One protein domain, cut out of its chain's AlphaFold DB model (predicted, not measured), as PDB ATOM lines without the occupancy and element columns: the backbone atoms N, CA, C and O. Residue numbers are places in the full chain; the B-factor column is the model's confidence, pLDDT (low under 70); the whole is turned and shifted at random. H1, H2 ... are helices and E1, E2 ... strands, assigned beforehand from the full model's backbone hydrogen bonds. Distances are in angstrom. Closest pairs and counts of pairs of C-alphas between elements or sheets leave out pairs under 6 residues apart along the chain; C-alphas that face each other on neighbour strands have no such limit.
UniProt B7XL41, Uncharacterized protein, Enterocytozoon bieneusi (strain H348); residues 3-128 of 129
ATOM      1  N   GLU A   3     154.656 204.747  99.354       77.19
ATOM      2  CA  GLU A   3     154.759 205.326 100.690       77.19
ATOM      3  C   GLU A   3     154.220 204.294 101.680       77.19
ATOM      4  O   GLU A   3     153.036 203.963 101.673       77.19
ATOM      5  N   LEU A   4     155.137 203.725 102.453       74.50
ATOM      6  CA  LEU A   4     154.900 202.834 103.582       74.50
ATOM      7  C   LEU A   4     155.268 203.607 104.853       74.50
ATOM      8  O   LEU A   4     156.002 204.588 104.767       74.50
ATOM      9  N   ASP A   5     154.802 203.147 106.016       72.50
ATOM     10  CA  ASP A   5     154.890 203.875 107.298       72.50
ATOM     11  C   ASP A   5     156.201 204.653 107.514       72.50
ATOM     12  O   ASP A   5     156.170 205.843 107.822       72.50
ATOM     13  N   ILE A   6     157.349 203.997 107.326       67.50
ATOM     14  CA  ILE A   6     158.681 204.596 107.524       67.50
ATOM     15  C   ILE A   6     159.517 204.650 106.237       67.50
ATOM     16  O   ILE A   6     160.644 205.134 106.246       67.50
ATOM     17  N   VAL A   7     158.988 204.143 105.119       69.50
ATOM     18  CA  VAL A   7     159.723 204.023 103.855       69.50
ATOM     19  C   VAL A   7     158.975 204.732 102.754       69.50
ATOM     20  O   VAL A   7     157.876 204.341 102.363       69.50
ATOM     21  N   LYS A   8     159.639 205.724 102.175       78.88
ATOM     22  CA  LYS A   8     159.183 206.384 100.962       78.88
ATOM     23  C   LYS A   8     160.190 206.129  99.859       78.88
ATOM     24  O   LYS A   8     161.368 206.405 100.045       78.88
ATOM     25  N   LEU A   9     159.726 205.586  98.737       77.75
ATOM     26  CA  LEU A   9     160.557 205.348  97.559       77.75
ATOM     27  C   LEU A   9     159.775 205.572  96.262       77.75
ATOM     28  O   LEU A   9     158.631 205.133  96.092       77.75
ATOM     29  N   SER A  10     160.390 206.277  95.320       82.19
ATOM     30  CA  SER A  10     159.902 206.394  93.950       82.19
ATOM     31  C   SER A  10     160.433 205.216  93.143       82.19
ATOM     32  O   SER A  10     161.633 204.986  93.065       82.19
ATOM     33  N   VAL A  11     159.523 204.456  92.536       82.00
ATOM     34  CA  VAL A  11     159.843 203.372  91.599       82.00
ATOM     35  C   VAL A  11     159.184 203.655  90.264       82.00
ATOM     36  O   VAL A  11     158.209 204.415  90.192       82.00
ATOM     37  N   THR A  12     159.688 203.011  89.215       84.75
ATOM     38  CA  THR A  12     159.082 203.100  87.889       84.75
ATOM     39  C   THR A  12     157.644 202.555  87.905       84.75
ATOM     40  O   THR A  12     157.315 201.676  88.713       84.75
ATOM     41  N   PRO A  13     156.765 203.043  87.010       84.25
ATOM     42  CA  PRO A  13     155.405 202.520  86.885       84.25
ATOM     43  C   PRO A  13     155.366 201.005  86.647       84.25
ATOM     44  O   PRO A  13     154.505 200.328  87.206       84.25
ATOM     45  N   ASP A  14     156.330 200.473  85.890       85.25
ATOM     46  CA  ASP A  14     156.442 199.039  85.608       85.25
ATOM     47  C   ASP A  14     156.702 198.231  86.886       85.25
ATOM     48  O   ASP A  14     156.054 197.213  87.120       85.25
ATOM     49  N   VAL A  15     157.595 198.713  87.761       85.94
ATOM     50  CA  VAL A  15     157.880 198.068  89.051       85.94
ATOM     51  C   VAL A  15     156.656 198.106  89.962       85.94
ATOM     52  O   VAL A  15     156.292 197.083  90.536       85.94
ATOM     53  N   ALA A  16     155.982 199.252  90.080       87.62
ATOM     54  CA  ALA A  16     154.784 199.366  90.912       87.62
ATOM     55  C   ALA A  16     153.632 198.474  90.407       87.62
ATOM     56  O   ALA A  16     152.951 197.826  91.207       87.62
ATOM     57  N   GLN A  17     153.445 198.388  89.087       87.31
ATOM     58  CA  GLN A  17     152.460 197.497  88.474       87.31
ATOM     59  C   GLN A  17     152.800 196.022  88.722       87.31
ATOM     60  O   GLN A  17     151.904 195.206  88.960       87.31
ATOM     61  N   GLU A  18     154.084 195.677  88.703       87.62
ATOM     62  CA  GLU A  18     154.515 194.307  88.941       87.62
ATOM     63  C   GLU A  18     154.379 193.904  90.412       87.62
ATOM     64  O   GLU A  18     153.895 192.809  90.693       87.62
ATOM     65  N   ILE A  19     154.681 194.804  91.357       89.06
ATOM     66  CA  ILE A  19     154.418 194.583  92.789       89.06
ATOM     67  C   ILE A  19     152.917 194.376  93.028       89.06
ATOM     68  O   ILE A  19     152.533 193.421  93.700       89.06
ATOM     69  N   SER A  20     152.062 195.217  92.429       89.69
ATOM     70  CA  SER A  20     150.600 195.057  92.492       89.69
ATOM     71  C   SER A  20     150.156 193.678  91.996       89.69
ATOM     72  O   SER A  20     149.378 192.986  92.655       89.69
ATOM     73  N   SER A  21     150.697 193.240  90.858       88.62
ATOM     74  CA  SER A  21     150.358 191.941  90.279       88.62
ATOM     75  C   SER A  21     150.860 190.777  91.140       88.62
ATOM     76  O   SER A  21     150.141 189.794  91.309       88.62
ATOM     77  N   CYS A  22     152.047 190.900  91.741       89.50
ATOM     78  CA  CYS A  22     152.578 189.905  92.672       89.50
ATOM     79  C   CYS A  22     151.723 189.792  93.943       89.50
ATOM     80  O   CYS A  22     151.450 188.682  94.390       89.50
ATOM     81  N   LEU A  23     151.250 190.916  94.496       89.31
ATOM     82  CA  LEU A  23     150.331 190.923  95.642       89.31
ATOM     83  C   LEU A  23     148.996 190.254  95.296       89.31
ATOM     84  O   LEU A  23     148.527 189.402  96.044       89.31
ATOM     85  N   ARG A  24     148.410 190.571  94.136       88.00
ATOM     86  CA  ARG A  24     147.168 189.935  93.659       88.00
ATOM     87  C   ARG A  24     147.314 188.432  93.446       88.00
ATOM     88  O   ARG A  24     146.400 187.679  93.760       88.00
ATOM     89  N   GLU A  25     148.453 187.983  92.933       85.38
ATOM     90  CA  GLU A  25     148.733 186.551  92.812       85.38
ATOM     91  C   GLU A  25     148.927 185.883  94.168       85.38
ATOM     92  O   GLU A  25     148.411 184.787  94.374       85.38
ATOM     93  N   ALA A  26     149.630 186.534  95.096       85.25
ATOM     94  CA  ALA A  26     149.760 186.039  96.457       85.25
ATOM     95  C   ALA A  26     148.374 185.880  97.106       85.25
ATOM     96  O   ALA A  26     148.084 184.816  97.646       85.25
ATOM     97  N   LEU A  27     147.494 186.875  96.961       84.81
ATOM     98  CA  LEU A  27     146.101 186.833  97.426       84.81
ATOM     99  C   LEU A  27     145.312 185.685  96.784       84.81
ATOM    100  O   LEU A  27     144.648 184.915  97.472       84.81
ATOM    101  N   ALA A  28     145.438 185.511  95.467       80.06
ATOM    102  CA  ALA A  28     144.787 184.420  94.744       80.06
ATOM    103  C   ALA A  28     145.324 183.036  95.144       80.06
ATOM    104  O   ALA A  28     144.609 182.050  95.025       80.06
ATOM    105  N   THR A  29     146.556 182.957  95.655       71.12
ATOM    106  CA  THR A  29     147.168 181.711  96.141       71.12
ATOM    107  C   THR A  29     146.484 181.195  97.423       71.12
ATOM    108  O   THR A  29     146.587 180.009  97.737       71.12
ATOM    109  N   GLY A  30     145.744 182.055  98.138       59.12
ATOM    110  CA  GLY A  30     144.865 181.682  99.254       59.12
ATOM    111  C   GLY A  30     143.518 181.069  98.835       59.12
ATOM    112  O   GLY A  30     142.802 180.546  99.688       59.12
ATOM    113  N   GLY A  31     143.178 181.095  97.539       49.59
ATOM    114  CA  GLY A  31     141.974 180.500  96.955       49.59
ATOM    115  C   GLY A  31     142.300 179.328  96.021       49.59
ATOM    116  O   GLY A  31     143.294 179.340  95.309       49.59
ATOM    117  N   GLU A  32     141.461 178.295  96.065       40.94
ATOM    118  CA  GLU A  32     141.556 176.994  95.384       40.94
ATOM    119  C   GLU A  32     142.495 176.851  94.156       40.94
ATOM    120  O   GLU A  32     142.246 177.355  93.065       40.94
ATOM    121  N   ALA A  33     143.540 176.041  94.370       40.53
ATOM    122  CA  ALA A  33     144.232 175.102  93.479       40.53
ATOM    123  C   ALA A  33     144.235 175.322  91.947       40.53
ATOM    124  O   ALA A  33     143.302 174.973  91.224       40.53
ATOM    125  N   GLY A  34     145.430 175.640  91.443       39.00
ATOM    126  CA  GLY A  34     145.935 175.211  90.139       39.00
ATOM    127  C   GLY A  34     147.399 174.791  90.281       39.00
ATOM    128  O   GLY A  34     148.253 175.599  90.634       39.00
ATOM    129  N   ASP A  35     147.666 173.505  90.079       42.66
ATOM    130  CA  ASP A  35     148.950 172.827  90.266       42.66
ATOM    131  C   ASP A  35     150.012 173.357  89.284       42.66
ATOM    132  O   ASP A  35     149.897 173.104  88.088       42.66
ATOM    133  N   GLN A  36     151.017 174.113  89.754       42.34
ATOM    134  CA  GLN A  36     152.286 174.337  89.040       42.34
ATOM    135  C   GLN A  36     153.325 175.049  89.926       42.34
ATOM    136  O   GLN A  36     153.263 176.256  90.166       42.34
ATOM    137  N   ALA A  37     154.358 174.314  90.348       44.41
ATOM    138  CA  ALA A  37     155.643 174.906  90.716       44.41
ATOM    139  C   ALA A  37     156.391 175.268  89.424       44.41
ATOM    140  O   ALA A  37     157.308 174.569  88.997       44.41
ATOM    141  N   VAL A  38     155.954 176.334  88.758       46.03
ATOM    142  CA  VAL A  38     156.660 176.885  87.602       46.03
ATOM    143  C   VAL A  38     157.352 178.147  88.073       46.03
ATOM    144  O   VAL A  38     156.729 179.048  88.632       46.03
ATOM    145  N   GLY A  39     158.669 178.192  87.881       49.62
ATOM    146  CA  GLY A  39     159.367 179.467  87.803       49.62
ATOM    147  C   GLY A  39     158.845 180.175  86.563       49.62
ATOM    148  O   GLY A  39     159.407 180.020  85.482       49.62
ATOM    149  N   GLU A  40     157.702 180.844  86.690       52.91
ATOM    150  CA  GLU A  40     157.135 181.628  85.606       52.91
ATOM    151  C   GLU A  40     157.983 182.890  85.494       52.91
ATOM    152  O   GLU A  40     158.011 183.734  86.392       52.91
ATOM    153  N   ASN A  41     158.710 183.013  84.383       52.56
ATOM    154  CA  ASN A  41     159.213 184.312  83.975       52.56
ATOM    155  C   ASN A  41     157.984 185.149  83.618       52.56
ATOM    156  O   ASN A  41     157.312 184.864  82.623       52.56
ATOM    157  N   ARG A  42     157.669 186.148  84.450       62.84
ATOM    158  CA  ARG A  42     156.602 187.112  84.160       62.84
ATOM    159  C   ARG A  42     156.862 187.750  82.789       62.84
ATOM    160  O   ARG A  42     158.024 187.872  82.402       62.84
ATOM    161  N   PRO A  43     155.830 188.195  82.054       56.03
ATOM    162  CA  PRO A  43     156.005 188.779  80.720       56.03
ATOM    163  C   PRO A  43     156.970 189.977  80.689       56.03
ATOM    164  O   PRO A  43     157.565 190.247  79.651       56.03
ATOM    165  N   THR A  44     157.161 190.663  81.819       62.09
ATOM    166  CA  THR A  44     158.129 191.761  81.971       62.09
ATOM    167  C   THR A  44     159.547 191.282  82.322       62.09
ATOM    168  O   THR A  44     160.510 192.019  82.139       62.09
ATOM    169  N   GLY A  45     159.689 190.066  82.863       69.06
ATOM    170  CA  GLY A  45     160.936 189.525  83.408       69.06
ATOM    171  C   GLY A  45     161.448 190.225  84.673       69.06
ATOM    172  O   GLY A  45     162.524 189.867  85.149       69.06
ATOM    173  N   LEU A  46     160.706 191.198  85.223       78.25
ATOM    174  CA  LEU A  46     161.166 192.021  86.346       78.25
ATOM    175  C   LEU A  46     161.216 191.233  87.652       78.25
ATOM    176  O   LEU A  46     162.174 191.367  88.409       78.25
ATOM    177  N   PHE A  47     160.212 190.397  87.914       81.12
ATOM    178  CA  PHE A  47     160.146 189.577  89.121       81.12
ATOM    179  C   PHE A  47     160.309 188.096  88.788       81.12
ATOM    180  O   PHE A  47     159.658 187.557  87.889       81.12
ATOM    181  N   LYS A  48     161.149 187.422  89.571       83.19
ATOM    182  CA  LYS A  48     161.281 185.967  89.581       83.19
ATOM    183  C   LYS A  48     160.268 185.404  90.563       83.19
ATOM    184  O   LYS A  48     160.412 185.588  91.768       83.19
ATOM    185  N   VAL A  49     159.251 184.722  90.043       82.81
ATOM    186  CA  VAL A  49     158.192 184.116  90.855       82.81
ATOM    187  C   VAL A  49     158.546 182.667  91.180       82.81
ATOM    188  O   VAL A  49     159.002 181.900  90.335       82.81
ATOM    189  N   ARG A  50     158.311 182.287  92.430       80.31
ATOM    190  CA  ARG A  50     158.415 180.939  92.963       80.31
ATOM    191  C   ARG A  50     157.136 180.625  93.727       80.31
ATOM    192  O   ARG A  50     156.839 181.249  94.740       80.31
ATOM    193  N   ARG A  51     156.411 179.608  93.267       76.12
ATOM    194  CA  ARG A  51     155.255 179.045  93.972       76.12
ATOM    195  C   ARG A  51     155.617 177.654  94.477       76.12
ATOM    196  O   ARG A  51     156.166 176.845  93.729       76.12
ATOM    197  N   LEU A  52     155.365 177.395  95.752       69.38
ATOM    198  CA  LEU A  52     155.560 176.096  96.383       69.38
ATOM    199  C   LEU A  52     154.224 175.612  96.933       69.38
ATOM    200  O   LEU A  52     153.481 176.372  97.544       69.38
ATOM    201  N   ILE A  53     153.938 174.332  96.730       66.12
ATOM    202  CA  ILE A  53     152.793 173.655  97.335       66.12
ATOM    203  C   ILE A  53     153.378 172.631  98.299       66.12
ATOM    204  O   ILE A  53     154.127 171.742  97.889       66.12
ATOM    205  N   GLY A  54     153.105 172.800  99.589       61.78
ATOM    206  CA  GLY A  54     153.633 171.935 100.636       61.78
ATOM    207  C   GLY A  54     152.552 171.464 101.598       61.78
ATOM    208  O   GLY A  54     151.400 171.878 101.536       61.78
ATOM    209  N   ILE A  55     152.954 170.628 102.558       57.94
ATOM    210  CA  ILE A  55     152.074 170.100 103.619       57.94
ATOM    211  C   ILE A  55     151.448 171.242 104.454       57.94
ATOM    212  O   ILE A  55     150.396 171.067 105.059       57.94
ATOM    213  N   ARG A  56     152.092 172.418 104.469       59.44
ATOM    214  CA  ARG A  56     151.676 173.630 105.194       59.44
ATOM    215  C   ARG A  56     150.834 174.608 104.360       59.44
ATOM    216  O   ARG A  56     150.542 175.694 104.843       59.44
ATOM    217  N   GLY A  57     150.442 174.233 103.140       65.56
ATOM    218  CA  GLY A  57     149.638 175.065 102.242       65.56
ATOM    219  C   GLY A  57     150.415 175.610 101.043       65.56
ATOM    220  O   GLY A  57     151.527 175.162 100.738       65.56
ATOM    221  N   HIS A  58     149.792 176.555 100.342       69.69
ATOM    222  CA  HIS A  58     150.390 177.238  99.202       69.69
ATOM    223  C   HIS A  58     151.287 178.385  99.678       69.69
ATOM    224  O   HIS A  58     150.873 179.216 100.481       69.69
ATOM    225  N   GLN A  59     152.512 178.436  99.162       79.06
ATOM    226  CA  GLN A  59     153.473 179.492  99.443       79.06
ATOM    227  C   GLN A  59     153.833 180.210  98.144       79.06
ATOM    228  O   GLN A  59     154.300 179.596  97.181       79.06
ATOM    229  N   TYR A  60     153.641 181.522  98.133       87.06
ATOM    230  CA  TYR A  60     154.032 182.414  97.052       87.06
ATOM    231  C   TYR A  60     155.276 183.208  97.450       87.06
ATOM    232  O   TYR A  60     155.399 183.663  98.588       87.06
ATOM    233  N   SER A  61     156.196 183.400  96.510       87.62
ATOM    234  CA  SER A  61     157.305 184.341  96.629       87.62
ATOM    235  C   SER A  61     157.643 184.914  95.259       87.62
ATOM    236  O   SER A  61     157.780 184.170  94.295       87.62
ATOM    237  N   ALA A  62     157.805 186.224  95.161       89.75
ATOM    238  CA  ALA A  62     158.286 186.912  93.977       89.75
ATOM    239  C   ALA A  62     159.403 187.865  94.385       89.75
ATOM    240  O   ALA A  62     159.203 188.668  95.289       89.75
ATOM    241  N   SER A  63     160.564 187.788  93.738       90.19
ATOM    242  CA  SER A  63     161.708 188.649  94.055       90.19
ATOM    243  C   SER A  63     162.234 189.404  92.843       90.19
ATOM    244  O   SER A  63     162.211 188.899  91.719       90.19
ATOM    245  N   SER A  64     162.724 190.616  93.076       87.31
ATOM    246  CA  SER A  64     163.313 191.478  92.053       87.31
ATOM    247  C   SER A  64     164.417 192.355  92.638       87.31
ATOM    248  O   SER A  64     164.479 192.570  93.849       87.31
ATOM    249  N   GLU A  65     165.283 192.856  91.763       89.06
ATOM    250  CA  GLU A  65     166.121 194.020  92.034       89.06
ATOM    251  C   GLU A  65     165.515 195.208  91.293       89.06
ATOM    252  O   GLU A  65     165.345 195.172  90.073       89.06
ATOM    253  N   ILE A  66     165.169 196.248  92.042       85.94
ATOM    254  CA  ILE A  66     164.466 197.419  91.533       85.94
ATOM    255  C   ILE A  66     165.334 198.659  91.698       85.94
ATOM    256  O   ILE A  66     165.988 198.843  92.724       85.94
ATOM    257  N   ALA A  67     165.318 199.521  90.686       85.06
ATOM    258  CA  ALA A  67     165.850 200.866  90.821       85.06
ATOM    259  C   ALA A  67     164.853 201.730  91.604       85.06
ATOM    260  O   ALA A  67     163.639 201.635  91.385       85.06
ATOM    261  N   PHE A  68     165.367 202.569  92.496       83.12
ATOM    262  CA  PHE A  68     164.587 203.542  93.246       83.12
ATOM    263  C   PHE A  68     165.212 204.935  93.165       83.12
ATOM    264  O   PHE A  68     166.424 205.084  92.999       83.12
ATOM    265  N   GLU A  69     164.362 205.940  93.321       82.44
ATOM    266  CA  GLU A  69     164.697 207.359  93.434       82.44
ATOM    267  C   GLU A  69     163.925 207.967  94.617       82.44
ATOM    268  O   GLU A  69     162.997 207.344  95.144       82.44
ATOM    269  N   ASP A  70     164.296 209.177  95.036       78.12
ATOM    270  CA  ASP A  70     163.666 209.928  96.135       78.12
ATOM    271  C   ASP A  70     163.446 209.112  97.424       78.12
ATOM    272  O   ASP A  70     162.409 209.237  98.085       78.12
ATOM    273  N   ALA A  71     164.396 208.240  97.765       76.69
ATOM    274  CA  ALA A  71     164.328 207.452  98.986       76.69
ATOM    275  C   ALA A  71     164.430 208.335 100.240       76.69
ATOM    276  O   ALA A  71     165.195 209.303 100.262       76.69
ATOM    277  N   SER A  72     163.682 207.991 101.295       71.50
ATOM    278  CA  SER A  72     163.886 208.592 102.620       71.50
ATOM    279  C   SER A  72     165.282 208.261 103.166       71.50
ATOM    280  O   SER A  72     165.850 207.221 102.831       71.50
ATOM    281  N   GLU A  73     165.838 209.127 104.024       68.56
ATOM    282  CA  GLU A  73     167.145 208.883 104.672       68.56
ATOM    283  C   GLU A  73     167.176 207.532 105.408       68.56
ATOM    284  O   GLU A  73     168.206 206.866 105.427       68.56
ATOM    285  N   ASP A  74     166.024 207.077 105.908       65.69
ATOM    286  CA  ASP A  74     165.854 205.788 106.589       65.69
ATOM    287  C   ASP A  74     166.018 204.556 105.671       65.69
ATOM    288  O   ASP A  74     166.135 203.432 106.154       65.69
ATOM    289  N   VAL A  75     166.001 204.742 104.345       61.44
ATOM    290  CA  VAL A  75     166.151 203.670 103.340       61.44
ATOM    291  C   VAL A  75     167.598 203.539 102.879       61.44
ATOM    292  O   VAL A  75     168.063 202.428 102.624       61.44
ATOM    293  N   CYS A  76     168.305 204.661 102.728       60.56
ATOM    294  CA  CYS A  76     169.677 204.669 102.236       60.56
ATOM    295  C   CYS A  76     170.416 205.919 102.742       60.56
ATOM    296  O   CYS A  76     170.236 207.011 102.206       60.56
ATOM    297  N   GLU A  77     171.296 205.748 103.734       62.19
ATOM    298  CA  GLU A  77     172.109 206.844 104.296       62.19
ATOM    299  C   GLU A  77     173.076 207.458 103.263       62.19
ATOM    300  O   GLU A  77     173.513 208.599 103.401       62.19
ATOM    301  N   GLU A  78     173.427 206.703 102.215       61.62
ATOM    302  CA  GLU A  78     174.481 207.072 101.264       61.62
ATOM    303  C   GLU A  78     173.970 207.809 100.016       61.62
ATOM    304  O   GLU A  78     174.723 208.584  99.420       61.62
ATOM    305  N   SER A  79     172.730 207.568  99.565       67.25
ATOM    306  CA  SER A  79     172.183 208.171  98.334       67.25
ATOM    307  C   SER A  79     170.655 208.032  98.222       67.25
ATOM    308  O   SER A  79     170.136 206.938  98.416       67.25
ATOM    309  N   PRO A  80     169.925 209.080  97.786       73.94
ATOM    310  CA  PRO A  80     168.465 209.041  97.611       73.94
ATOM    311  C   PRO A  80     168.010 208.207  96.398       73.94
ATOM    312  O   PRO A  80     166.817 208.106  96.124       73.94
ATOM    313  N   SER A  81     168.945 207.627  95.648       81.00
ATOM    314  CA  SER A  81     168.689 206.795  94.475       81.00
ATOM    315  C   SER A  81     169.654 205.621  94.440       81.00
ATOM    316  O   SER A  81     170.832 205.785  94.764       81.00
ATOM    317  N   GLY A  82     169.194 204.467  93.976       84.50
ATOM    318  CA  GLY A  82     170.022 203.273  93.894       84.50
ATOM    319  C   GLY A  82     169.246 202.060  93.412       84.50
ATOM    320  O   GLY A  82     168.179 202.182  92.812       84.50
ATOM    321  N   THR A  83     169.788 200.880  93.697       85.31
ATOM    322  CA  THR A  83     169.121 199.601  93.446       85.31
ATOM    323  C   THR A  83     168.902 198.897  94.774       85.31
ATOM    324  O   THR A  83     169.808 198.848  95.602       85.31
ATOM    325  N   THR A  84     167.711 198.342  94.985       86.00
ATOM    326  CA  THR A  84     167.403 197.534  96.169       86.00
ATOM    327  C   THR A  84     166.691 196.250  95.779       86.00
ATOM    328  O   THR A  84     166.005 196.187  94.756       86.00
ATOM    329  N   SER A  85     166.855 195.208  96.591       88.62
ATOM    330  CA  SER A  85     166.078 193.987  96.420       88.62
ATOM    331  C   SER A  85     164.699 194.156  97.049       88.62
ATOM    332  O   SER A  85     164.549 194.797  98.085       88.62
ATOM    333  N   ILE A  86     163.686 193.570  96.428       90.19
ATOM    334  CA  ILE A  86     162.340 193.509  96.980       90.19
ATOM    335  C   ILE A  86     161.787 192.101  96.816       90.19
ATOM    336  O   ILE A  86     161.966 191.470  95.769       90.19
ATOM    337  N   VAL A  87     161.116 191.602  97.851       91.56
ATOM    338  CA  VAL A  87     160.423 190.312  97.823       91.56
ATOM    339  C   VAL A  87     158.979 190.497  98.262       91.56
ATOM    340  O   VAL A  87     158.724 191.079  99.307       91.56
ATOM    341  N   VAL A  88     158.042 189.974  97.479       91.12
ATOM    342  CA  VAL A  88     156.631 189.817  97.848       91.12
ATOM    343  C   VAL A  88     156.403 188.348  98.173       91.12
ATOM    344  O   VAL A  88     156.682 187.499  97.328       91.12
ATOM    345  N   CYS A  89     155.914 188.003  99.359       89.69
ATOM    346  CA  CYS A  89     155.662 186.604  99.708       89.69
ATOM    347  C   CYS A  89     154.458 186.409 100.630       89.69
ATOM    348  O   CYS A  89     153.962 187.344 101.246       89.69
ATOM    349  N   THR A  90     153.976 185.171 100.708       89.06
ATOM    350  CA  THR A  90     153.030 184.726 101.743       89.06
ATOM    351  C   THR A  90     153.794 184.169 102.938       89.06
ATOM    352  O   THR A  90     154.782 183.449 102.742       89.06
ATOM    353  N   ILE A  91     153.295 184.404 104.151       85.69
ATOM    354  CA  ILE A  91     153.894 183.891 105.391       85.69
ATOM    355  C   ILE A  91     153.116 182.732 106.009       85.69
ATOM    356  O   ILE A  91     151.920 182.536 105.781       85.69
ATOM    357  N   GLU A  92     153.827 181.937 106.806       75.38
ATOM    358  CA  GLU A  92     153.243 180.808 107.518       75.38
ATOM    359  C   GLU A  92     152.269 181.300 108.604       75.38
ATOM    360  O   GLU A  92     152.615 182.161 109.405       75.38
ATOM    361  N   GLY A  93     151.055 180.745 108.636       71.00
ATOM    362  CA  GLY A  93     149.983 181.203 109.533       71.00
ATOM    363  C   GLY A  93     148.990 182.182 108.895       71.00
ATOM    364  O   GLY A  93     148.005 182.530 109.542       71.00
ATOM    365  N   GLY A  94     149.197 182.546 107.625       76.56
ATOM    366  CA  GLY A  94     148.347 183.471 106.877       76.56
ATOM    367  C   GLY A  94     148.895 184.897 106.909       76.56
ATOM    368  O   GLY A  94     149.443 185.340 107.914       76.56
ATOM    369  N   GLY A  95     148.762 185.606 105.788       85.81
ATOM    370  CA  GLY A  95     149.272 186.966 105.614       85.81
ATOM    371  C   GLY A  95     150.315 187.084 104.509       85.81
ATOM    372  O   GLY A  95     150.721 186.099 103.878       85.81
ATOM    373  N   TYR A  96     150.740 188.322 104.286       90.19
ATOM    374  CA  TYR A  96     151.558 188.720 103.145       90.19
ATOM    375  C   TYR A  96     152.683 189.628 103.607       90.19
ATOM    376  O   TYR A  96     152.489 190.426 104.517       90.19
ATOM    377  N   GLU A  97     153.843 189.545 102.970       92.19
ATOM    378  CA  GLU A  97     154.988 190.378 103.303       92.19
ATOM    379  C   GLU A  97     155.604 191.039 102.080       92.19
ATOM    380  O   GLU A  97     155.707 190.442 101.005       92.19
ATOM    381  N   LEU A  98     156.051 192.275 102.292       90.56
ATOM    382  CA  LEU A  98     156.951 193.006 101.417       90.56
ATOM    383  C   LEU A  98     158.288 193.175 102.138       90.56
ATOM    384  O   LEU A  98     158.379 193.874 103.147       90.56
ATOM    385  N   VAL A  99     159.321 192.513 101.632       90.69
ATOM    386  CA  VAL A  99     160.634 192.435 102.270       90.69
ATOM    387  C   VAL A  99     161.644 193.244 101.470       90.69
ATOM    388  O   VAL A  99     161.857 192.988 100.284       90.69
ATOM    389  N   PHE A 100     162.290 194.180 102.151       86.44
ATOM    390  CA  PHE A 100     163.484 194.894 101.719       86.44
ATOM    391  C   PHE A 100     164.696 194.387 102.525       86.44
ATOM    392  O   PHE A 100     164.517 193.819 103.604       86.44
ATOM    393  N   PRO A 101     165.947 194.615 102.076       85.25
ATOM    394  CA  PRO A 101     167.144 194.209 102.818       85.25
ATOM    395  C   PRO A 101     167.224 194.773 104.241       85.25
ATOM    396  O   PRO A 101     167.865 194.177 105.101       85.25
ATOM    397  N   PHE A 102     166.589 195.922 104.474       78.19
ATOM    398  CA  PHE A 102     166.659 196.676 105.722       78.19
ATOM    399  C   PHE A 102     165.371 196.601 106.564       78.19
ATOM    400  O   PHE A 102     165.415 196.939 107.743       78.19
ATOM    401  N   MET A 103     164.235 196.161 106.001       84.56
ATOM    402  CA  MET A 103     162.949 196.097 106.714       84.56
ATOM    403  C   MET A 103     161.963 195.134 106.042       84.56
ATOM    404  O   MET A 103     161.992 194.954 104.826       84.56
ATOM    405  N   CYS A 104     161.034 194.567 106.813       87.38
ATOM    406  CA  CYS A 104     159.874 193.846 106.295       87.38
ATOM    407  C   CYS A 104     158.564 194.517 106.727       87.38
ATOM    408  O   CYS A 104     158.445 195.026 107.841       87.38
ATOM    409  N   TYR A 105     157.580 194.502 105.830       89.31
ATOM    410  CA  TYR A 105     156.219 194.957 106.089       89.31
ATOM    411  C   TYR A 105     155.271 193.783 105.943       89.31
ATOM    412  O   TYR A 105     155.189 193.206 104.859       89.31
ATOM    413  N   SER A 106     154.566 193.447 107.019       90.81
ATOM    414  CA  SER A 106     153.578 192.372 107.032       90.81
ATOM    415  C   SER A 106     152.171 192.958 106.952       90.81
ATOM    416  O   SER A 106     151.854 193.944 107.617       90.81
ATOM    417  N   PHE A 107     151.327 192.335 106.142       88.69
ATOM    418  CA  PHE A 107     149.992 192.803 105.803       88.69
ATOM    419  C   PHE A 107     148.959 191.716 106.075       88.69
ATOM    420  O   PHE A 107     149.203 190.520 105.859       88.69
ATOM    421  N   THR A 108     147.771 192.152 106.493       90.81
ATOM    422  CA  THR A 108     146.568 191.323 106.420       90.81
ATOM    423  C   THR A 108     146.135 191.140 104.960       90.81
ATOM    424  O   THR A 108     146.672 191.775 104.052       90.81
ATOM    425  N   GLU A 109     145.162 190.263 104.712       89.81
ATOM    426  CA  GLU A 109     144.579 190.089 103.375       89.81
ATOM    427  C   GLU A 109     143.953 191.381 102.840       89.81
ATOM    428  O   GLU A 109     144.241 191.777 101.710       89.81
ATOM    429  N   ASP A 110     143.179 192.077 103.676       90.38
ATOM    430  CA  ASP A 110     142.535 193.342 103.314       90.38
ATOM    431  C   ASP A 110     143.573 194.430 102.998       90.38
ATOM    432  O   ASP A 110     143.444 195.142 101.998       90.38
ATOM    433  N   ASP A 111     144.639 194.525 103.800       91.06
ATOM    434  CA  ASP A 111     145.711 195.503 103.583       91.06
ATOM    435  C   ASP A 111     146.508 195.197 102.310       91.06
ATOM    436  O   ASP A 111     146.824 196.103 101.535       91.06
ATOM    437  N   ALA A 112     146.808 193.921 102.054       89.88
ATOM    438  CA  ALA A 112     147.498 193.494 100.841       89.88
ATOM    439  C   ALA A 112     146.643 193.747  99.588       89.88
ATOM    440  O   ALA A 112     147.162 194.207  98.565       89.88
ATOM    441  N   PHE A 113     145.329 193.506  99.674       90.25
ATOM    442  CA  PHE A 113     144.388 193.824  98.604       90.25
ATOM    443  C   PHE A 113     144.356 195.330  98.341       90.25
ATOM    444  O   PHE A 113     144.572 195.759  97.204       90.25
ATOM    445  N   TRP A 114     144.180 196.135  99.390       91.88
ATOM    446  CA  TRP A 114     144.186 197.592  99.297       91.88
ATOM    447  C   TRP A 114     145.485 198.129  98.684       91.88
ATOM    448  O   TRP A 114     145.436 198.928  97.745       91.88
ATOM    449  N   LEU A 115     146.645 197.648  99.142       90.12
ATOM    450  CA  LEU A 115     147.945 198.057  98.614       90.12
ATOM    451  C   LEU A 115     148.068 197.729  97.121       90.12
ATOM    452  O   LEU A 115     148.536 198.560  96.338       90.12
ATOM    453  N   SER A 116     147.597 196.551  96.702       90.38
ATOM    454  CA  SER A 116     147.616 196.160  95.292       90.38
ATOM    455  C   SER A 116     146.779 197.099  94.409       90.38
ATOM    456  O   SER A 116     147.238 197.484  93.327       90.38
ATOM    457  N   GLU A 117     145.609 197.543  94.886       89.81
ATOM    458  CA  GLU A 117     144.731 198.481  94.173       89.81
ATOM    459  C   GLU A 117     145.331 199.883  94.090       89.81
ATOM    460  O   GLU A 117     145.256 200.540  93.045       89.81
ATOM    461  N   VAL A 118     145.937 200.351  95.184       88.19
ATOM    462  CA  VAL A 118     146.576 201.668  95.251       88.19
ATOM    463  C   VAL A 118     147.752 201.742  94.285       88.19
ATOM    464  O   VAL A 118     147.842 202.702  93.517       88.19
ATOM    465  N   LEU A 119     148.606 200.715  94.262       87.56
ATOM    466  CA  LEU A 119     149.736 200.628  93.336       87.56
ATOM    467  C   LEU A 119     149.268 200.633  91.877       87.56
ATOM    468  O   LEU A 119     149.758 201.428  91.075       87.56
ATOM    469  N   LEU A 120     148.262 199.818  91.541       86.56
ATOM    470  CA  LEU A 120     147.711 199.766  90.186       86.56
ATOM    471  C   LEU A 120     147.107 201.113  89.762       86.56
ATOM    472  O   LEU A 120     147.364 201.608  88.661       86.56
ATOM    473  N   SER A 121     146.328 201.729  90.651       83.88
ATOM    474  CA  SER A 121     145.692 203.025  90.412       83.88
ATOM    475  C   SER A 121     146.717 204.147  90.244       83.88
ATOM    476  O   SER A 121     146.516 205.054  89.433       83.88
ATOM    477  N   ALA A 122     147.816 204.107  91.000       78.94
ATOM    478  CA  ALA A 122     148.906 205.066  90.876       78.94
ATOM    479  C   ALA A 122     149.584 204.961  89.504       78.94
ATOM    480  O   ALA A 122     149.807 205.991  88.869       78.94
ATOM    481  N   CYS A 123     149.819 203.745  88.996       75.25
ATOM    482  CA  CYS A 123     150.378 203.539  87.657       75.25
ATOM    483  C   CYS A 123     149.463 204.092  86.557       75.25
ATOM    484  O   CYS A 123     149.922 204.814  85.675       75.25
ATOM    485  N   GLN A 124     148.155 203.833  86.639       72.06
ATOM    486  CA  GLN A 124     147.187 204.273  85.625       72.06
ATOM    487  C   GLN A 124     146.996 205.797  85.575       72.06
ATOM    488  O   GLN A 124     146.693 206.350  84.517       72.06
ATOM    489  N   LYS A 125     147.176 206.497  86.703       63.09
ATOM    490  CA  LYS A 125     147.114 207.969  86.750       63.09
ATOM    491  C   LYS A 125     148.309 208.631  86.062       63.09
ATOM    492  O   LYS A 125     148.160 209.746  85.577       63.09
ATOM    493  N   ILE A 126     149.452 207.950  85.989       57.53
ATOM    494  CA  ILE A 126     150.666 208.440  85.318       57.53
ATOM    495  C   ILE A 126     150.539 208.310  83.788       57.53
ATOM    496  O   ILE A 126     151.145 209.078  83.051       57.53
ATOM    497  N   THR A 127     149.706 207.389  83.290       48.56
ATOM    498  CA  THR A 127     149.516 207.131  81.849       48.56
ATOM    499  C   THR A 127     148.489 208.050  81.167       48.56
ATOM    500  O   THR A 127     148.177 207.846  79.994       48.56
ATOM    501  N   LYS A 128     147.918 209.045  81.860       35.50
ATOM    502  CA  LYS A 128     146.981 209.988  81.230       35.50
ATOM    503  C   LYS A 128     147.772 211.113  80.532       35.50
ATOM    504  O   LYS A 128     148.507 211.802  81.236       35.50
TER     505      LYS A 128
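AT A GLANCE: This is residues 3 to 128 of the 129 residues of an uncharacterized protein of Enterocytozoon bieneusi (strain H348) (UniProt B7XL41). A twisted sheet of five strands in a row has helix H1 laid along one face, over E3 and E4, and helix H2 side by side with H1, running the opposite way and meeting the sheet near E5 and E6. The short strand E1 lies near the end of E3. The printed part has 126 residues, with two named helices and six named strands in the order E1, H1, E2, E3, E4, E5, E6, H2; the sheet runs E2, E3, E4, E5, E6, all antiparallel. The class is mixed, helices and strands, and the whole is compact, with a radius of gyration of the C-alphas of 14.7 A and spans of 43 by 33 by 26 A.

IN THESE COORDINATES: E1 is residues 7 to 9, starting at C-alpha 7 (159.723, 204.023, 103.855). H1, residues 13 to 29, is 24.2 A long. E2, residues 48 to 54, measures 19.4 A, and E3, residues 57 to 68, measures 33.4 A and bends by 54 degrees at residue 65. E4 is residues 82 to 90, 26.4 A. E5 is residues 96 to 99 and E6 residues 104 to 107. H2, residues 109 to 126, is 26.5 A long and ends at C-alpha 126 (150.666, 208.440, 85.318).

HOW THE PARTS SIT: E2 to E6 form a meander, each strand the antiparallel neighbour of the one before. In the hairpin of E2 and E3, N 50 and O 61 are 2.7 A apart, within hydrogen-bond range. Also within range are N 64 and O 86, 2.9 A, in the hairpin of E3 and E4, N 97 and O 89, 2.8 A, in that of E4 and E5, and N 107 and O 96, 2.8 A, in that of E5 and E6. The strands' lines turn by 59 degrees from edge to edge. H1 is on the sheet at a height of 8.9 A, along the strands, at 2 degrees to E4 on the local plane. The closest C-alphas of H1 and E3 are those of Ala 26 and Tyr 60, 5.6 A. H1 and H2 touch at a shallow tilt of 27 degrees, opposite ways, their closest C-alphas, Ser 20 and Ser 116, 4.2 A apart. H2 is on the sheet too; its closest C-alphas with E5 are Ala 112 and Tyr 96, 6.7 A. In H1 every O i to N i+4 pair is within hydrogen-bond range, in H2 13 of 14. E1 pairs with no named strand, but residues 3 to 4 pair antiparallel with its residues 7 to 8; its Leu 9 and Phe 68 of E3 are the closest C-alphas of the two, 6.2 A.

THE WHOLE: The farthest C-alphas, Ile 55 and Lys 128, are 46.0 A apart. The printed part has no cut. The long links are H1 to E2, residues 30 to 47, and E3 to E4, residues 69 to 81. The mean pLDDT of the printed part is 76.7; it is under 70 at residues 6 to 7, 30 to 45, 52 to 58, 73 to 79 and 125 to 128.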